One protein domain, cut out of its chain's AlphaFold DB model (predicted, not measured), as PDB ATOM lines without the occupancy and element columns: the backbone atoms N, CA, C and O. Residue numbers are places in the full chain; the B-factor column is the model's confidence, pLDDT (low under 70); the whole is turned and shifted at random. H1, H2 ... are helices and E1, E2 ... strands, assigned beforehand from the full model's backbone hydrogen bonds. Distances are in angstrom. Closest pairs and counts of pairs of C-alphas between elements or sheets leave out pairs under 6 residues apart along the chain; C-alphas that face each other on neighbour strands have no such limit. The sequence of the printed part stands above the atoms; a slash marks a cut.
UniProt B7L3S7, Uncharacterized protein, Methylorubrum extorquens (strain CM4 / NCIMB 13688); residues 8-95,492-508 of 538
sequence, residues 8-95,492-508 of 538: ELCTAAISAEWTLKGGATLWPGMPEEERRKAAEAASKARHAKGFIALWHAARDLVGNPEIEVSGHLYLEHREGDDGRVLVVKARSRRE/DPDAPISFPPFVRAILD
ATOM      1  N   GLU A   8     279.682 534.474 388.032       90.88
ATOM      2  CA  GLU A   8     278.601 533.797 388.759       90.88
ATOM      3  C   GLU A   8     278.850 532.293 388.857       90.88
ATOM      4  O   GLU A   8     278.641 531.707 389.919       90.88
ATOM      5  N   LEU A   9     279.325 531.663 387.775       91.25
ATOM      6  CA  LEU A   9     279.669 530.239 387.775       91.25
ATOM      7  C   LEU A   9     280.819 529.945 388.739       91.25
ATOM      8  O   LEU A   9     280.724 529.008 389.530       91.25
ATOM      9  N   CYS A  10     281.866 530.773 388.732       91.88
ATOM     10  CA  CYS A  10     282.973 530.620 389.674       91.88
ATOM     11  C   CYS A  10     282.506 530.821 391.126       91.88
ATOM     12  O   CYS A  10     282.908 530.076 392.014       91.88
ATOM     13  N   THR A  11     281.602 531.775 391.373       91.81
ATOM     14  CA  THR A  11     281.018 532.004 392.708       91.81
ATOM     15  C   THR A  11     280.173 530.819 393.177       91.81
ATOM     16  O   THR A  11     280.284 530.400 394.328       91.81
ATOM     17  N   ALA A  12     279.372 530.227 392.288       91.06
ATOM     18  CA  ALA A  12     278.619 529.014 392.591       91.06
ATOM     19  C   ALA A  12     279.549 527.825 392.896       91.06
ATOM     20  O   ALA A  12     279.297 527.083 393.845       91.06
ATOM     21  N   ALA A  13     280.646 527.681 392.145       90.38
ATOM     22  CA  ALA A  13     281.648 526.645 392.379       90.38
ATOM     23  C   ALA A  13     282.341 526.810 393.744       90.38
ATOM     24  O   ALA A  13     282.430 525.842 394.493       90.38
ATOM     25  N   ILE A  14     282.731 528.032 394.130       89.44
ATOM     26  CA  ILE A  14     283.286 528.321 395.467       89.44
ATOM     27  C   ILE A  14     282.325 527.851 396.569       89.44
ATOM     28  O   ILE A  14     282.735 527.141 397.488       89.44
ATOM     29  N   SER A  15     281.041 528.206 396.473       87.56
ATOM     30  CA  SER A  15     280.020 527.790 397.447       87.56
ATOM     31  C   SER A  15     279.844 526.267 397.503       87.56
ATOM     32  O   SER A  15     279.681 525.696 398.588       87.56
ATOM     33  N   ALA A  16     279.916 525.588 396.355       87.44
ATOM     34  CA  ALA A  16     279.857 524.130 396.280       87.44
ATOM     35  C   ALA A  16     281.056 523.469 396.986       87.44
ATOM     36  O   ALA A  16     280.859 522.557 397.789       87.44
ATOM     37  N   GLU A  17     282.277 523.971 396.778       87.88
ATOM     38  CA  GLU A  17     283.479 523.467 397.459       87.88
ATOM     39  C   GLU A  17     283.425 523.684 398.981       87.88
ATOM     40  O   GLU A  17     283.800 522.807 399.764       87.88
ATOM     41  N   TRP A  18     282.902 524.828 399.438       82.62
ATOM     42  CA  TRP A  18     282.682 525.065 400.869       82.62
ATOM     43  C   TRP A  18     281.666 524.095 401.475       82.62
ATOM     44  O   TRP A  18     281.832 523.678 402.622       82.62
ATOM     45  N   THR A  19     280.662 523.683 400.701       82.44
ATOM     46  CA  THR A  19     279.687 522.672 401.131       82.44
ATOM     47  C   THR A  19     280.351 521.303 401.309       82.44
ATOM     48  O   THR A  19     280.054 520.608 402.280       82.44
ATOM     49  N   LEU A  20     281.311 520.940 400.445       76.81
ATOM     50  CA  LEU A  20     282.089 519.697 400.572       76.81
ATOM     51  C   LEU A  20     282.950 519.661 401.839       76.81
ATOM     52  O   LEU A  20     283.177 518.588 402.396       76.81
ATOM     53  N   LYS A  21     283.415 520.823 402.309       68.94
ATOM     54  CA  LYS A  21     284.213 520.935 403.536       68.94
ATOM     55  C   LYS A  21     283.436 520.552 404.799       68.94
ATOM     56  O   LYS A  21     284.046 520.049 405.741       68.94
ATOM     57  N   GLY A  22     282.119 520.773 404.815       64.94
ATOM     58  CA  GLY A  22     281.273 520.555 405.988       64.94
ATOM     59  C   GLY A  22     281.662 521.415 407.205       64.94
ATOM     60  O   GLY A  22     282.623 522.188 407.185       64.94
ATOM     61  N   GLY A  23     280.895 521.293 408.289       60.56
ATOM     62  CA  GLY A  23     281.236 521.892 409.581       60.56
ATOM     63  C   GLY A  23     282.166 520.972 410.370       60.56
ATOM     64  O   GLY A  23     281.796 519.839 410.666       60.56
ATOM     65  N   ALA A  24     283.359 521.444 410.734       62.41
ATOM     66  CA  ALA A  24     284.228 520.708 411.647       62.41
ATOM     67  C   ALA A  24     283.677 520.833 413.075       62.41
ATOM     68  O   ALA A  24     283.706 521.915 413.661       62.41
ATOM     69  N   THR A  25     283.174 519.737 413.638       67.00
ATOM     70  CA  THR A  25     282.710 519.676 415.031       67.00
ATOM     71  C   THR A  25     283.924 519.513 415.948       67.00
ATOM     72  O   THR A  25     284.223 518.424 416.413       67.00
ATOM     73  N   LEU A  26     284.697 520.584 416.137       76.25
ATOM     74  CA  LEU A  26     285.813 520.627 417.087       76.25
ATOM     75  C   LEU A  26     285.495 521.646 418.183       76.25
ATOM     76  O   LEU A  26     285.153 522.787 417.875       76.25
ATOM     77  N   TRP A  27     285.642 521.255 419.451       79.56
ATOM     78  CA  TRP A  27     285.482 522.144 420.608       79.56
ATOM     79  C   TRP A  27     286.636 521.984 421.616       79.56
ATOM     80  O   TRP A  27     287.276 520.927 421.668       79.56
ATOM     81  N   PRO A  28     286.940 523.020 422.425       76.69
ATOM     82  CA  PRO A  28     287.946 522.921 423.482       76.69
ATOM     83  C   PRO A  28     287.613 521.797 424.473       76.69
ATOM     84  O   PRO A  28     286.483 521.696 424.940       76.69
ATOM     85  N   GLY A  29     288.591 520.948 424.802       84.88
ATOM     86  CA  GLY A  29     288.402 519.812 425.718       84.88
ATOM     87  C   GLY A  29     287.852 518.530 425.077       84.88
ATOM     88  O   GLY A  29     287.656 517.547 425.785       84.88
ATOM     89  N   MET A  30     287.639 518.502 423.756       88.88
ATOM     90  CA  MET A  30     287.185 517.305 423.039       88.88
ATOM     91  C   MET A  30     288.155 516.115 423.221       88.88
ATOM     92  O   MET A  30     289.368 516.312 423.030       88.88
ATOM     93  N   PRO A  31     287.663 514.899 423.546       89.62
ATOM     94  CA  PRO A  31     288.485 513.697 423.698       89.62
ATOM     95  C   PRO A  31     289.311 513.372 422.447       89.62
ATOM     96  O   PRO A  31     288.875 513.604 421.320       89.62
ATOM     97  N   GLU A  32     290.509 512.809 422.626       85.31
ATOM     98  CA  GLU A  32     291.452 512.557 421.525       85.31
ATOM     99  C   GLU A  32     290.877 511.660 420.422       85.31
ATOM    100  O   GLU A  32     291.050 511.948 419.237       85.31
ATOM    101  N   GLU A  33     290.139 510.619 420.799       82.12
ATOM    102  CA  GLU A  33     289.530 509.688 419.849       82.12
ATOM    103  C   GLU A  33     288.437 510.356 418.997       82.12
ATOM    104  O   GLU A  33     288.344 510.118 417.790       82.12
ATOM    105  N   GLU A  34     287.643 511.245 419.596       81.56
ATOM    106  CA  GLU A  34     286.622 512.025 418.891       81.56
ATOM    107  C   GLU A  34     287.248 513.089 417.983       81.56
ATOM    108  O   GLU A  34     286.804 513.262 416.846       81.56
ATOM    109  N   ARG A  35     288.343 513.732 418.420       81.75
ATOM    110  CA  ARG A  35     289.131 514.628 417.557       81.75
ATOM    111  C   ARG A  35     289.679 513.892 416.336       81.75
ATOM    112  O   ARG A  35     289.631 514.440 415.235       81.75
ATOM    113  N   ARG A  36     290.173 512.659 416.504       80.12
ATOM    114  CA  ARG A  36     290.686 511.841 415.392       80.12
ATOM    115  C   ARG A  36     289.578 511.504 414.394       80.12
ATOM    116  O   ARG A  36     289.765 511.723 413.201       80.12
ATOM    117  N   LYS A  37     288.403 511.074 414.873       78.81
ATOM    118  CA  LYS A  37     287.227 510.801 414.024       78.81
ATOM    119  C   LYS A  37     286.757 512.049 413.265       78.81
ATOM    120  O   LYS A  37     286.471 511.967 412.071       78.81
ATOM    121  N   ALA A  38     286.733 513.215 413.915       74.88
ATOM    122  CA  ALA A  38     286.382 514.480 413.265       74.88
ATOM    123  C   ALA A  38     287.410 514.893 412.189       74.88
ATOM    124  O   ALA A  38     287.032 515.341 411.106       74.88
ATOM    125  N   ALA A  39     288.708 514.696 412.450       74.12
ATOM    126  CA  ALA A  39     289.774 514.955 411.480       74.12
ATOM    127  C   ALA A  39     289.728 513.992 410.276       74.12
ATOM    128  O   ALA A  39     289.882 514.426 409.133       74.12
ATOM    129  N   GLU A  40     289.460 512.702 410.505       74.62
ATOM    130  CA  GLU A  40     289.261 511.699 409.450       74.62
ATOM    131  C   GLU A  40     288.035 512.021 408.585       74.62
ATOM    132  O   GLU A  40     288.114 511.945 407.359       74.62
ATOM    133  N   ALA A  41     286.923 512.461 409.181       69.44
ATOM    134  CA  ALA A  41     285.748 512.901 408.429       69.44
ATOM    135  C   ALA A  41     286.050 514.122 407.538       69.44
ATOM    136  O   ALA A  41     285.632 514.161 406.379       69.44
ATOM    137  N   ALA A  42     286.847 515.074 408.038       68.00
ATOM    138  CA  ALA A  42     287.292 516.247 407.283       68.00
ATOM    139  C   ALA A  42     288.324 515.920 406.182       68.00
ATOM    140  O   ALA A  42     288.498 516.707 405.250       68.00
ATOM    141  N   SER A  43     288.983 514.754 406.236       65.25
ATOM    142  CA  SER A  43     289.973 514.336 405.229       65.25
ATOM    143  C   SER A  43     289.381 514.170 403.823       65.25
ATOM    144  O   SER A  43     290.086 514.360 402.832       65.25
ATOM    145  N   LYS A  44     288.070 513.908 403.711       64.56
ATOM    146  CA  LYS A  44     287.357 513.813 402.424       64.56
ATOM    147  C   LYS A  44     287.316 515.142 401.662       64.56
ATOM    148  O   LYS A  44     287.179 515.141 400.445       64.56
ATOM    149  N   ALA A  45     287.494 516.261 402.363       67.19
ATOM    150  CA  ALA A  45     287.554 517.603 401.796       67.19
ATOM    151  C   ALA A  45     288.987 518.147 401.699       67.19
ATOM    152  O   ALA A  45     289.181 519.362 401.628       67.19
ATOM    153  N   ARG A  46     289.998 517.263 401.710       68.31
ATOM    154  CA  ARG A  46     291.420 517.638 401.676       68.31
ATOM    155  C   ARG A  46     291.716 518.678 400.592       68.31
ATOM    156  O   ARG A  46     292.314 519.700 400.907       68.31
ATOM    157  N   HIS A  47     291.177 518.455 399.392       76.06
ATOM    158  CA  HIS A  47     291.399 519.290 398.208       76.06
ATOM    159  C   HIS A  47     290.465 520.498 398.073       76.06
ATOM    160  O   HIS A  47     290.710 521.360 397.230       76.06
ATOM    161  N   ALA A  48     289.418 520.605 398.899       81.12
ATOM    162  CA  ALA A  48     288.416 521.664 398.763       81.12
ATOM    163  C   ALA A  48     289.051 523.057 398.869       81.12
ATOM    164  O   ALA A  48     288.705 523.962 398.119       81.12
ATOM    165  N   LYS A  49     290.048 523.238 399.749       79.12
ATOM    166  CA  LYS A  49     290.773 524.517 399.865       79.12
ATOM    167  C   LYS A  49     291.558 524.868 398.597       79.12
ATOM    168  O   LYS A  49     291.551 526.033 398.206       79.12
ATOM    169  N   GLY A  50     292.211 523.889 397.970       81.88
ATOM    170  CA  GLY A  50     292.904 524.075 396.696       81.88
ATOM    171  C   GLY A  50     291.946 524.485 395.575       81.88
ATOM    172  O   GLY A  50     292.204 525.467 394.880       81.88
ATOM    173  N   PHE A  51     290.800 523.809 395.454       86.69
ATOM    174  CA  PHE A  51     289.769 524.163 394.470       86.69
ATOM    175  C   PHE A  51     289.116 525.517 394.745       86.69
ATOM    176  O   PHE A  51     288.933 526.295 393.814       86.69
ATOM    177  N   ILE A  52     288.845 525.861 396.005       87.50
ATOM    178  CA  ILE A  52     288.372 527.201 396.382       87.50
ATOM    179  C   ILE A  52     289.356 528.268 395.889       87.50
ATOM    180  O   ILE A  52     288.937 529.246 395.276       87.50
ATOM    181  N   ALA A  53     290.662 528.070 396.097       85.31
ATOM    182  CA  ALA A  53     291.677 529.009 395.621       85.31
ATOM    183  C   ALA A  53     291.708 529.114 394.085       85.31
ATOM    184  O   ALA A  53     291.808 530.219 393.556       85.31
ATOM    185  N   LEU A  54     291.571 527.987 393.373       90.56
ATOM    186  CA  LEU A  54     291.456 527.954 391.909       90.56
ATOM    187  C   LEU A  54     290.234 528.737 391.417       90.56
ATOM    188  O   LEU A  54     290.357 529.551 390.504       90.56
ATOM    189  N   TRP A  55     289.069 528.530 392.032       91.62
ATOM    190  CA  TRP A  55     287.844 529.218 391.637       91.62
ATOM    191  C   TRP A  55     287.866 530.706 391.971       91.62
ATOM    192  O   TRP A  55     287.349 531.492 391.183       91.62
ATOM    193  N   HIS A  56     288.492 531.112 393.081       89.75
ATOM    194  CA  HIS A  56     288.742 532.528 393.354       89.75
ATOM    195  C   HIS A  56     289.627 533.148 392.269       89.75
ATOM    196  O   HIS A  56     289.209 534.115 391.643       89.75
ATOM    197  N   ALA A  57     290.773 532.536 391.957       89.94
ATOM    198  CA  ALA A  57     291.671 533.029 390.912       89.94
ATOM    199  C   ALA A  57     290.984 533.115 389.534       89.94
ATOM    200  O   ALA A  57     291.149 534.093 388.808       89.94
ATOM    201  N   ALA A  58     290.175 532.111 389.181       90.75
ATOM    202  CA  ALA A  58     289.407 532.108 387.939       90.75
ATOM    203  C   ALA A  58     288.313 533.189 387.925       90.75
ATOM    204  O   ALA A  58     288.127 533.859 386.911       90.75
ATOM    205  N   ARG A  59     287.606 533.381 389.048       90.94
ATOM    206  CA  ARG A  59     286.595 534.434 389.196       90.94
ATOM    207  C   ARG A  59     287.212 535.812 389.019       90.94
ATOM    208  O   ARG A  59     286.641 536.626 388.303       90.94
ATOM    209  N   ASP A  60     288.352 536.052 389.655       87.69
ATOM    210  CA  ASP A  60     289.020 537.350 389.645       87.69
ATOM    211  C   ASP A  60     289.558 537.670 388.240       87.69
ATOM    212  O   ASP A  60     289.389 538.789 387.765       87.69
ATOM    213  N   LEU A  61     290.086 536.668 387.522       89.62
ATOM    214  CA  LEU A  61     290.478 536.802 386.113       89.62
ATOM    215  C   LEU A  61     289.285 537.129 385.203       89.62
ATOM    216  O   LEU A  61     289.363 538.024 384.373       89.62
ATOM    217  N   VAL A  62     288.174 536.397 385.328       89.81
ATOM    218  CA  VAL A  62     286.997 536.611 384.466       89.81
ATOM    219  C   VAL A  62     286.290 537.929 384.791       89.81
ATOM    220  O   VAL A  62     285.725 538.556 383.897       89.81
ATOM    221  N   GLY A  63     286.305 538.334 386.060       87.56
ATOM    222  CA  GLY A  63     285.669 539.557 386.540       87.56
ATOM    223  C   GLY A  63     286.472 540.829 386.285       87.56
ATOM    224  O   GLY A  63     285.904 541.911 386.406       87.56
ATOM    225  N   ASN A  64     287.754 540.719 385.927       86.88
ATOM    226  CA  ASN A  64     288.611 541.868 385.677       86.88
ATOM    227  C   ASN A  64     289.054 541.929 384.201       86.88
ATOM    228  O   ASN A  64     289.991 541.230 383.815       86.88
ATOM    229  N   PRO A  65     288.421 542.778 383.368       83.81
ATOM    230  CA  PRO A  65     288.736 542.862 381.943       83.81
ATOM    231  C   PRO A  65     290.123 543.455 381.655       83.81
ATOM    232  O   PRO A  65     290.606 543.318 380.536       83.81
ATOM    233  N   GLU A  66     290.765 544.103 382.632       85.56
ATOM    234  CA  GLU A  66     292.115 544.661 382.481       85.56
ATOM    235  C   GLU A  66     293.211 543.588 382.586       85.56
ATOM    236  O   GLU A  66     294.363 543.836 382.226       85.56
ATOM    237  N   ILE A  67     292.873 542.388 383.072       86.62
ATOM    238  CA  ILE A  67     293.812 541.273 383.205       86.62
ATOM    239  C   ILE A  67     293.663 540.349 381.996       86.62
ATOM    240  O   ILE A  67     292.767 539.510 381.935       86.62
ATOM    241  N   GLU A  68     294.588 540.468 381.046       86.19
ATOM    242  CA  GLU A  68     294.649 539.563 379.892       86.19
ATOM    243  C   GLU A  68     295.194 538.179 380.281       86.19
ATOM    244  O   GLU A  68     294.637 537.149 379.892       86.19
ATOM    245  N   VAL A  69     296.255 538.153 381.095       88.94
ATOM    246  CA  VAL A  69     296.916 536.929 381.569       88.94
ATOM    247  C   VAL A  69     297.003 536.936 383.093       88.94
ATOM    248  O   VAL A  69     297.437 537.911 383.710       88.94
ATOM    249  N   SER A  70     296.580 535.832 383.715       90.00
ATOM    250  CA  SER A  70     296.501 535.724 385.172       90.00
ATOM    251  C   SER A  70     297.870 535.548 385.830       90.00
ATOM    252  O   SER A  70     298.642 534.661 385.484       90.00
ATOM    253  N   GLY A  71     298.108 536.323 386.885       90.12
ATOM    254  CA  GLY A  71     299.185 536.111 387.857       90.12
ATOM    255  C   GLY A  71     298.815 535.138 388.983       90.12
ATOM    256  O   GLY A  71     299.678 534.728 389.768       90.12
ATOM    257  N   HIS A  72     297.546 534.730 389.072       90.50
ATOM    258  CA  HIS A  72     297.033 533.817 390.098       90.50
ATOM    259  C   HIS A  72     296.772 532.408 389.581       90.50
ATOM    260  O   HIS A  72     296.809 531.487 390.386       90.50
ATOM    261  N   LEU A  73     296.549 532.219 388.279       90.25
ATOM    262  CA  LEU A  73     296.207 530.932 387.675       90.25
ATOM    263  C   LEU A  73     297.195 530.568 386.558       90.25
ATOM    264  O   LEU A  73     297.355 531.332 385.611       90.25
ATOM    265  N   TYR A  74     297.809 529.383 386.625       86.06
ATOM    266  CA  TYR A  74     298.725 528.900 385.577       86.06
ATOM    267  C   TYR A  74     298.538 527.424 385.282       86.06
ATOM    268  O   TYR A  74     298.165 526.628 386.148       86.06
ATOM    269  N   LEU A  75     298.897 527.073 384.052       85.81
ATOM    270  CA  LEU A  75     298.988 525.709 383.571       85.81
ATOM    271  C   LEU A  75     300.449 525.266 383.560       85.81
ATOM    272  O   LEU A  75     301.329 525.980 383.083       85.81
ATOM    273  N   GLU A  76     300.712 524.067 384.060       83.06
ATOM    274  CA  GLU A  76     302.038 523.460 384.030       83.06
ATOM    275  C   GLU A  76     301.914 521.992 383.633       83.06
ATOM    276  O   GLU A  76     300.940 521.331 383.974       83.06
ATOM    277  N   HIS A  77     302.902 521.462 382.916       84.31
ATOM    278  CA  HIS A  77     302.990 520.022 382.702       84.31
ATOM    279  C   HIS A  77     303.850 519.416 383.799       84.31
ATOM    280  O   HIS A  77     304.968 519.875 384.030       84.31
ATOM    281  N   ARG A  78     303.349 518.366 384.442       77.44
ATOM    282  CA  ARG A  78     304.097 517.613 385.440       77.44
ATOM    283  C   ARG A  78     304.261 516.178 384.973       77.44
ATOM    284  O   ARG A  78     303.294 515.553 384.551       77.44
ATOM    285  N   GLU A  79     305.480 515.669 385.059       82.38
ATOM    286  CA  GLU A  79     305.734 514.241 384.900       82.38
ATOM    287  C   GLU A  79     305.396 513.528 386.211       82.38
ATOM    288  O   GLU A  79     305.758 513.990 387.298       82.38
ATOM    289  N   GLY A  80     304.653 512.434 386.108       75.19
ATOM    290  CA  GLY A  80     304.363 511.523 387.207       75.19
ATOM    291  C   GLY A  80     304.278 510.090 386.699       75.19
ATOM    292  O   GLY A  80     304.516 509.832 385.520       75.19
ATOM    293  N   ASP A  81     303.903 509.173 387.588       73.94
ATOM    294  CA  ASP A  81     303.808 507.737 387.281       73.94
ATOM    295  C   ASP A  81     302.849 507.442 386.109       73.94
ATOM    296  O   ASP A  81     303.045 506.488 385.362       73.94
ATOM    297  N   ASP A  82     301.861 508.320 385.898       71.75
ATOM    298  CA  ASP A  82     300.862 508.256 384.821       71.75
ATOM    299  C   ASP A  82     301.286 509.016 383.541       71.75
ATOM    300  O   ASP A  82     300.463 509.300 382.670       71.75
ATOM    301  N   GLY A  83     302.560 509.402 383.426       79.69
ATOM    302  CA  GLY A  83     303.090 510.185 382.312       79.69
ATOM    303  C   GLY A  83     302.985 511.701 382.509       79.69
ATOM    304  O   GLY A  83     302.974 512.220 383.629       79.69
ATOM    305  N   ARG A  84     302.980 512.445 381.398       81.75
ATOM    306  CA  ARG A  84     302.973 513.915 381.391       81.75
ATOM    307  C   ARG A  84     301.539 514.436 381.519       81.75
ATOM    308  O   ARG A  84     300.783 514.393 380.557       81.75
ATOM    309  N   VAL A  85     301.189 514.970 382.689       83.44
ATOM    310  CA  VAL A  85     299.838 515.465 383.009       83.44
ATOM    311  C   VAL A  85     299.818 516.993 383.044       83.44
ATOM    312  O   VAL A  85     300.728 517.617 383.597       83.44
ATOM    313  N   LEU A  86     298.774 517.603 382.478       82.25
ATOM    314  CA  LEU A  86     298.511 519.032 382.633       82.25
ATOM    315  C   LEU A  86     297.908 519.296 384.020       82.25
ATOM    316  O   LEU A  86     296.921 518.681 384.423       82.25
ATOM    317  N   VAL A  87     298.512 520.213 384.768       84.38
ATOM    318  CA  VAL A  87     298.045 520.619 386.093       84.38
ATOM    319  C   VAL A  87     297.722 522.102 386.106       84.38
ATOM    320  O   VAL A  87     298.434 522.913 385.510       84.38
ATOM    321  N   VAL A  88     296.660 522.454 386.828       84.81
ATOM    322  CA  VAL A  88     296.315 523.848 387.115       84.81
ATOM    323  C   VAL A  88     296.835 524.192 388.501       84.81
ATOM    324  O   VAL A  88     296.623 523.449 389.460       84.81
ATOM    325  N   LYS A  89     297.521 525.323 388.617       84.44
ATOM    326  CA  LYS A  89     298.014 525.851 389.886       84.44
ATOM    327  C   LYS A  89     297.389 527.211 390.146       84.44
ATOM    328  O   LYS A  89     297.355 528.053 389.254       84.44
ATOM    329  N   ALA A  90     296.957 527.412 391.387       86.56
ATOM    330  CA  ALA A  90     296.582 528.717 391.906       86.56
ATOM    331  C   ALA A  90     297.667 529.245 392.849       86.56
ATOM    332  O   ALA A  90     298.179 528.495 393.685       86.56
ATOM    333  N   ARG A  91     297.981 530.539 392.773       86.19
ATOM    334  CA  ARG A  91     298.573 531.277 393.896       86.19
ATOM    335  C   ARG A  91     297.586 532.330 394.351       86.19
ATOM    336  O   ARG A  91     296.829 532.885 393.567       86.19
ATOM    337  N   SER A  92     297.635 532.602 395.640       75.56
ATOM    338  CA  SER A  92     296.887 533.675 396.266       75.56
ATOM    339  C   SER A  92     297.790 534.388 397.256       75.56
ATOM    340  O   SER A  92     298.806 533.853 397.713       75.56
ATOM    341  N   ARG A  93     297.402 535.611 397.592       83.50
ATOM    342  CA  ARG A  93     297.914 536.326 398.754       83.50
ATOM    343  C   ARG A  93     296.923 536.156 399.898       83.50
ATOM    344  O   ARG A  93     295.716 536.091 399.678       83.50
ATOM    345  N   ARG A  94     297.423 536.106 401.129       81.56
ATOM    346  CA  ARG A  94     296.547 536.156 402.300       81.56
ATOM    347  C   ARG A  94     296.078 537.592 402.487       81.56
ATOM    348  O   ARG A  94     296.904 538.486 402.648       81.56
ATOM    349  N   GLU A  95     294.770 537.797 402.464       77.38
ATOM    350  CA  GLU A  95     294.186 539.109 402.719       77.38
ATOM    351  C   GLU A  95     294.293 539.491 404.195       77.38
ATOM    352  O   GLU A  95     294.311 538.638 405.093       77.38
ATOM    353  N   ASP A 492     292.187 517.021 382.565       42.34
ATOM    354  CA  ASP A 492     292.342 516.689 381.150       42.34
ATOM    355  C   ASP A 492     291.926 517.918 380.308       42.34
ATOM    356  O   ASP A 492     290.786 518.369 380.445       42.34
ATOM    357  N   PRO A 493     292.830 518.507 379.503       37.47
ATOM    358  CA  PRO A 493     292.549 519.711 378.719       37.47
ATOM    359  C   PRO A 493     291.529 519.514 377.590       37.47
ATOM    360  O   PRO A 493     290.916 520.501 377.180       37.47
ATOM    361  N   ASP A 494     291.338 518.283 377.109       37.94
ATOM    362  CA  ASP A 494     290.443 517.976 375.985       37.94
ATOM    363  C   ASP A 494     289.100 517.384 376.446       37.94
ATOM    364  O   ASP A 494     288.161 517.236 375.657       37.94
ATOM    365  N   ALA A 495     288.966 517.094 377.744       36.19
ATOM    366  CA  ALA A 495     287.709 516.663 378.331       36.19
ATOM    367  C   ALA A 495     286.790 517.871 378.612       36.19
ATOM    368  O   ALA A 495     287.217 518.847 379.238       36.19
ATOM    369  N   PRO A 496     285.496 517.824 378.234       38.91
ATOM    370  CA  PRO A 496     284.534 518.805 378.722       38.91
ATOM    371  C   PRO A 496     284.541 518.789 380.253       38.91
ATOM    372  O   PRO A 496     284.542 517.713 380.854       38.91
ATOM    373  N   ILE A 497     284.539 519.972 380.884       41.34
ATOM    374  CA  ILE A 497     284.527 520.112 382.348       41.34
ATOM    375  C   ILE A 497     283.339 519.312 382.897       41.34
ATOM    376  O   ILE A 497     282.181 519.727 382.806       41.34
ATOM    377  N   SER A 498     283.628 518.131 383.439       37.03
ATOM    378  CA  SER A 498     282.623 517.267 384.038       37.03
ATOM    379  C   SER A 498     282.386 517.752 385.457       37.03
ATOM    380  O   SER A 498     283.157 517.477 386.377       37.03
ATOM    381  N   PHE A 499     281.332 518.541 385.625       40.97
ATOM    382  CA  PHE A 499     280.855 518.909 386.946       40.97
ATOM    383  C   PHE A 499     280.365 517.650 387.676       40.97
ATOM    384  O   PHE A 499     279.614 516.868 387.081       40.97
ATOM    385  N   PRO A 500     280.720 517.453 388.961       41.56
ATOM    386  CA  PRO A 500     280.126 516.404 389.777       41.56
ATOM    387  C   PRO A 500     278.591 516.436 389.665       41.56
ATOM    388  O   PRO A 500     278.026 517.531 389.580       41.56
ATOM    389  N   PRO A 501     277.887 515.289 389.708       42.47
ATOM    390  CA  PRO A 501     276.440 515.223 389.468       42.47
ATOM    391  C   PRO A 501     275.613 516.202 390.311       42.47
ATOM    392  O   PRO A 501     274.595 516.713 389.852       42.47
ATOM    393  N   PHE A 502     276.077 516.528 391.522       41.97
ATOM    394  CA  PHE A 502     275.422 517.509 392.385       41.97
ATOM    395  C   PHE A 502     275.608 518.963 391.906       41.97
ATOM    396  O   PHE A 502     274.673 519.752 391.994       41.97
ATOM    397  N   VAL A 503     276.775 519.318 391.354       40.25
ATOM    398  CA  VAL A 503     277.031 520.637 390.748       40.25
ATOM    399  C   VAL A 503     276.242 520.765 389.447       40.25
ATOM    400  O   VAL A 503     275.611 521.794 389.218       40.25
ATOM    401  N   ARG A 504     276.182 519.694 388.643       44.50
ATOM    402  CA  ARG A 504     275.316 519.605 387.456       44.50
ATOM    403  C   ARG A 504     273.847 519.858 387.822       44.50
ATOM    404  O   ARG A 504     273.219 520.735 387.247       44.50
ATOM    405  N   ALA A 505     273.349 519.204 388.873       46.44
ATOM    406  CA  ALA A 505     271.981 519.380 389.365       46.44
ATOM    407  C   ALA A 505     271.676 520.795 389.898       46.44
ATOM    408  O   ALA A 505     270.518 521.205 389.899       46.44
ATOM    409  N   ILE A 506     272.678 521.548 390.362       47.81
ATOM    410  CA  ILE A 506     272.518 522.956 390.764       47.81
ATOM    411  C   ILE A 506     272.477 523.869 389.529       47.81
ATOM    412  O   ILE A 506     271.672 524.798 389.484       47.81
ATOM    413  N   LEU A 507     273.305 523.593 388.518       45.94
ATOM    414  CA  LEU A 507     273.326 524.339 387.255       45.94
ATOM    415  C   LEU A 507     272.044 524.126 386.433       45.94
ATOM    416  O   LEU A 507     271.519 525.084 385.865       45.94
ATOM    417  N   ASP A 508     271.492 522.911 386.458       54.75
ATOM    418  CA  ASP A 508     270.261 522.527 385.752       54.75
ATOM    419  C   ASP A 508     268.978 523.057 386.431       54.75
ATOM    420  O   ASP A 508     267.892 522.986 385.860       54.75
TER     421      ASP A 508
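AT A GLANCE: This is residues 8 to 95 and 492 to 508 of the 538 residues of an uncharacterized protein of Methylorubrum extorquens (strain CM4 / NCIMB 13688) (UniProt B7L3S7). A two-stranded hairpin, E1 and E2, is joined at its open end to H3, which lies side by side with H1 in the core; H2 reaches away from the end of this helix pair as an arm, and residues 28 to 33 stick out at its tip. The short H4 is near H1. The 105 printed residues hold four named helices and two named strands, in the order H1 H2 H3 E1 E2 H4; the sheet is antiparallel and the class mixed. The whole is loose, with a radius of gyration of the C-alphas of 17.1 A and spans of 51 by 36 by 33 A.

IN THESE COORDINATES: Strand E1, residues 73 to 80, is 21.1 A long, and E2, residues 83 to 90, is 21.9 A. H3, residues 48 to 63, spans 21.8 A. H1, residues 8 to 21, begins at C-alpha 8 (278.601, 533.797, 388.759) and spans 20.4 A; H2, residues 32 to 45, spans 20.7 A. H4, residues 501 to 507, ends at C-alpha 507 (273.326, 524.339, 387.255).

HOW THE PARTS SIT: E1 and E2 are antiparallel at 152 degrees, with N 76 and O 87 2.9 A apart, within hydrogen-bond range. The closest C-alphas of H3 and E2 are Leu 54 and Ala 90, 5.2 A. H3 touches H1, closest at the C-alphas of Cys 10 and Arg 59, 5.3 A, opposite ways at a shallow tilt of 11 degrees. H1 and H2, a helical hairpin, touch through residues 20 to 21 and 42 to 45 alone, closest at the C-alphas of Lys 21 and Ala 45, 5.0 A. H2 and H3 meet only through their link. H4 is close to H1 but not clearly touching, the C-alphas of Ala 16 and Val 503 being closest at 7.1 A. Every O i to N i+4 pair is within range in H1, H3 and H4, and 8 of 10 in H2.

THE WHOLE: The C-alphas farthest apart, Pro 31 and Glu 66, are 51.7 A apart. Residues 96 to 491 are not printed, and C-alphas 95 and 492 are 31.2 A apart across the cut. Of the links printed whole, none is long. The pLDDT is under 70 in residues 21 to 25, 41 to 46 and 492 to 508.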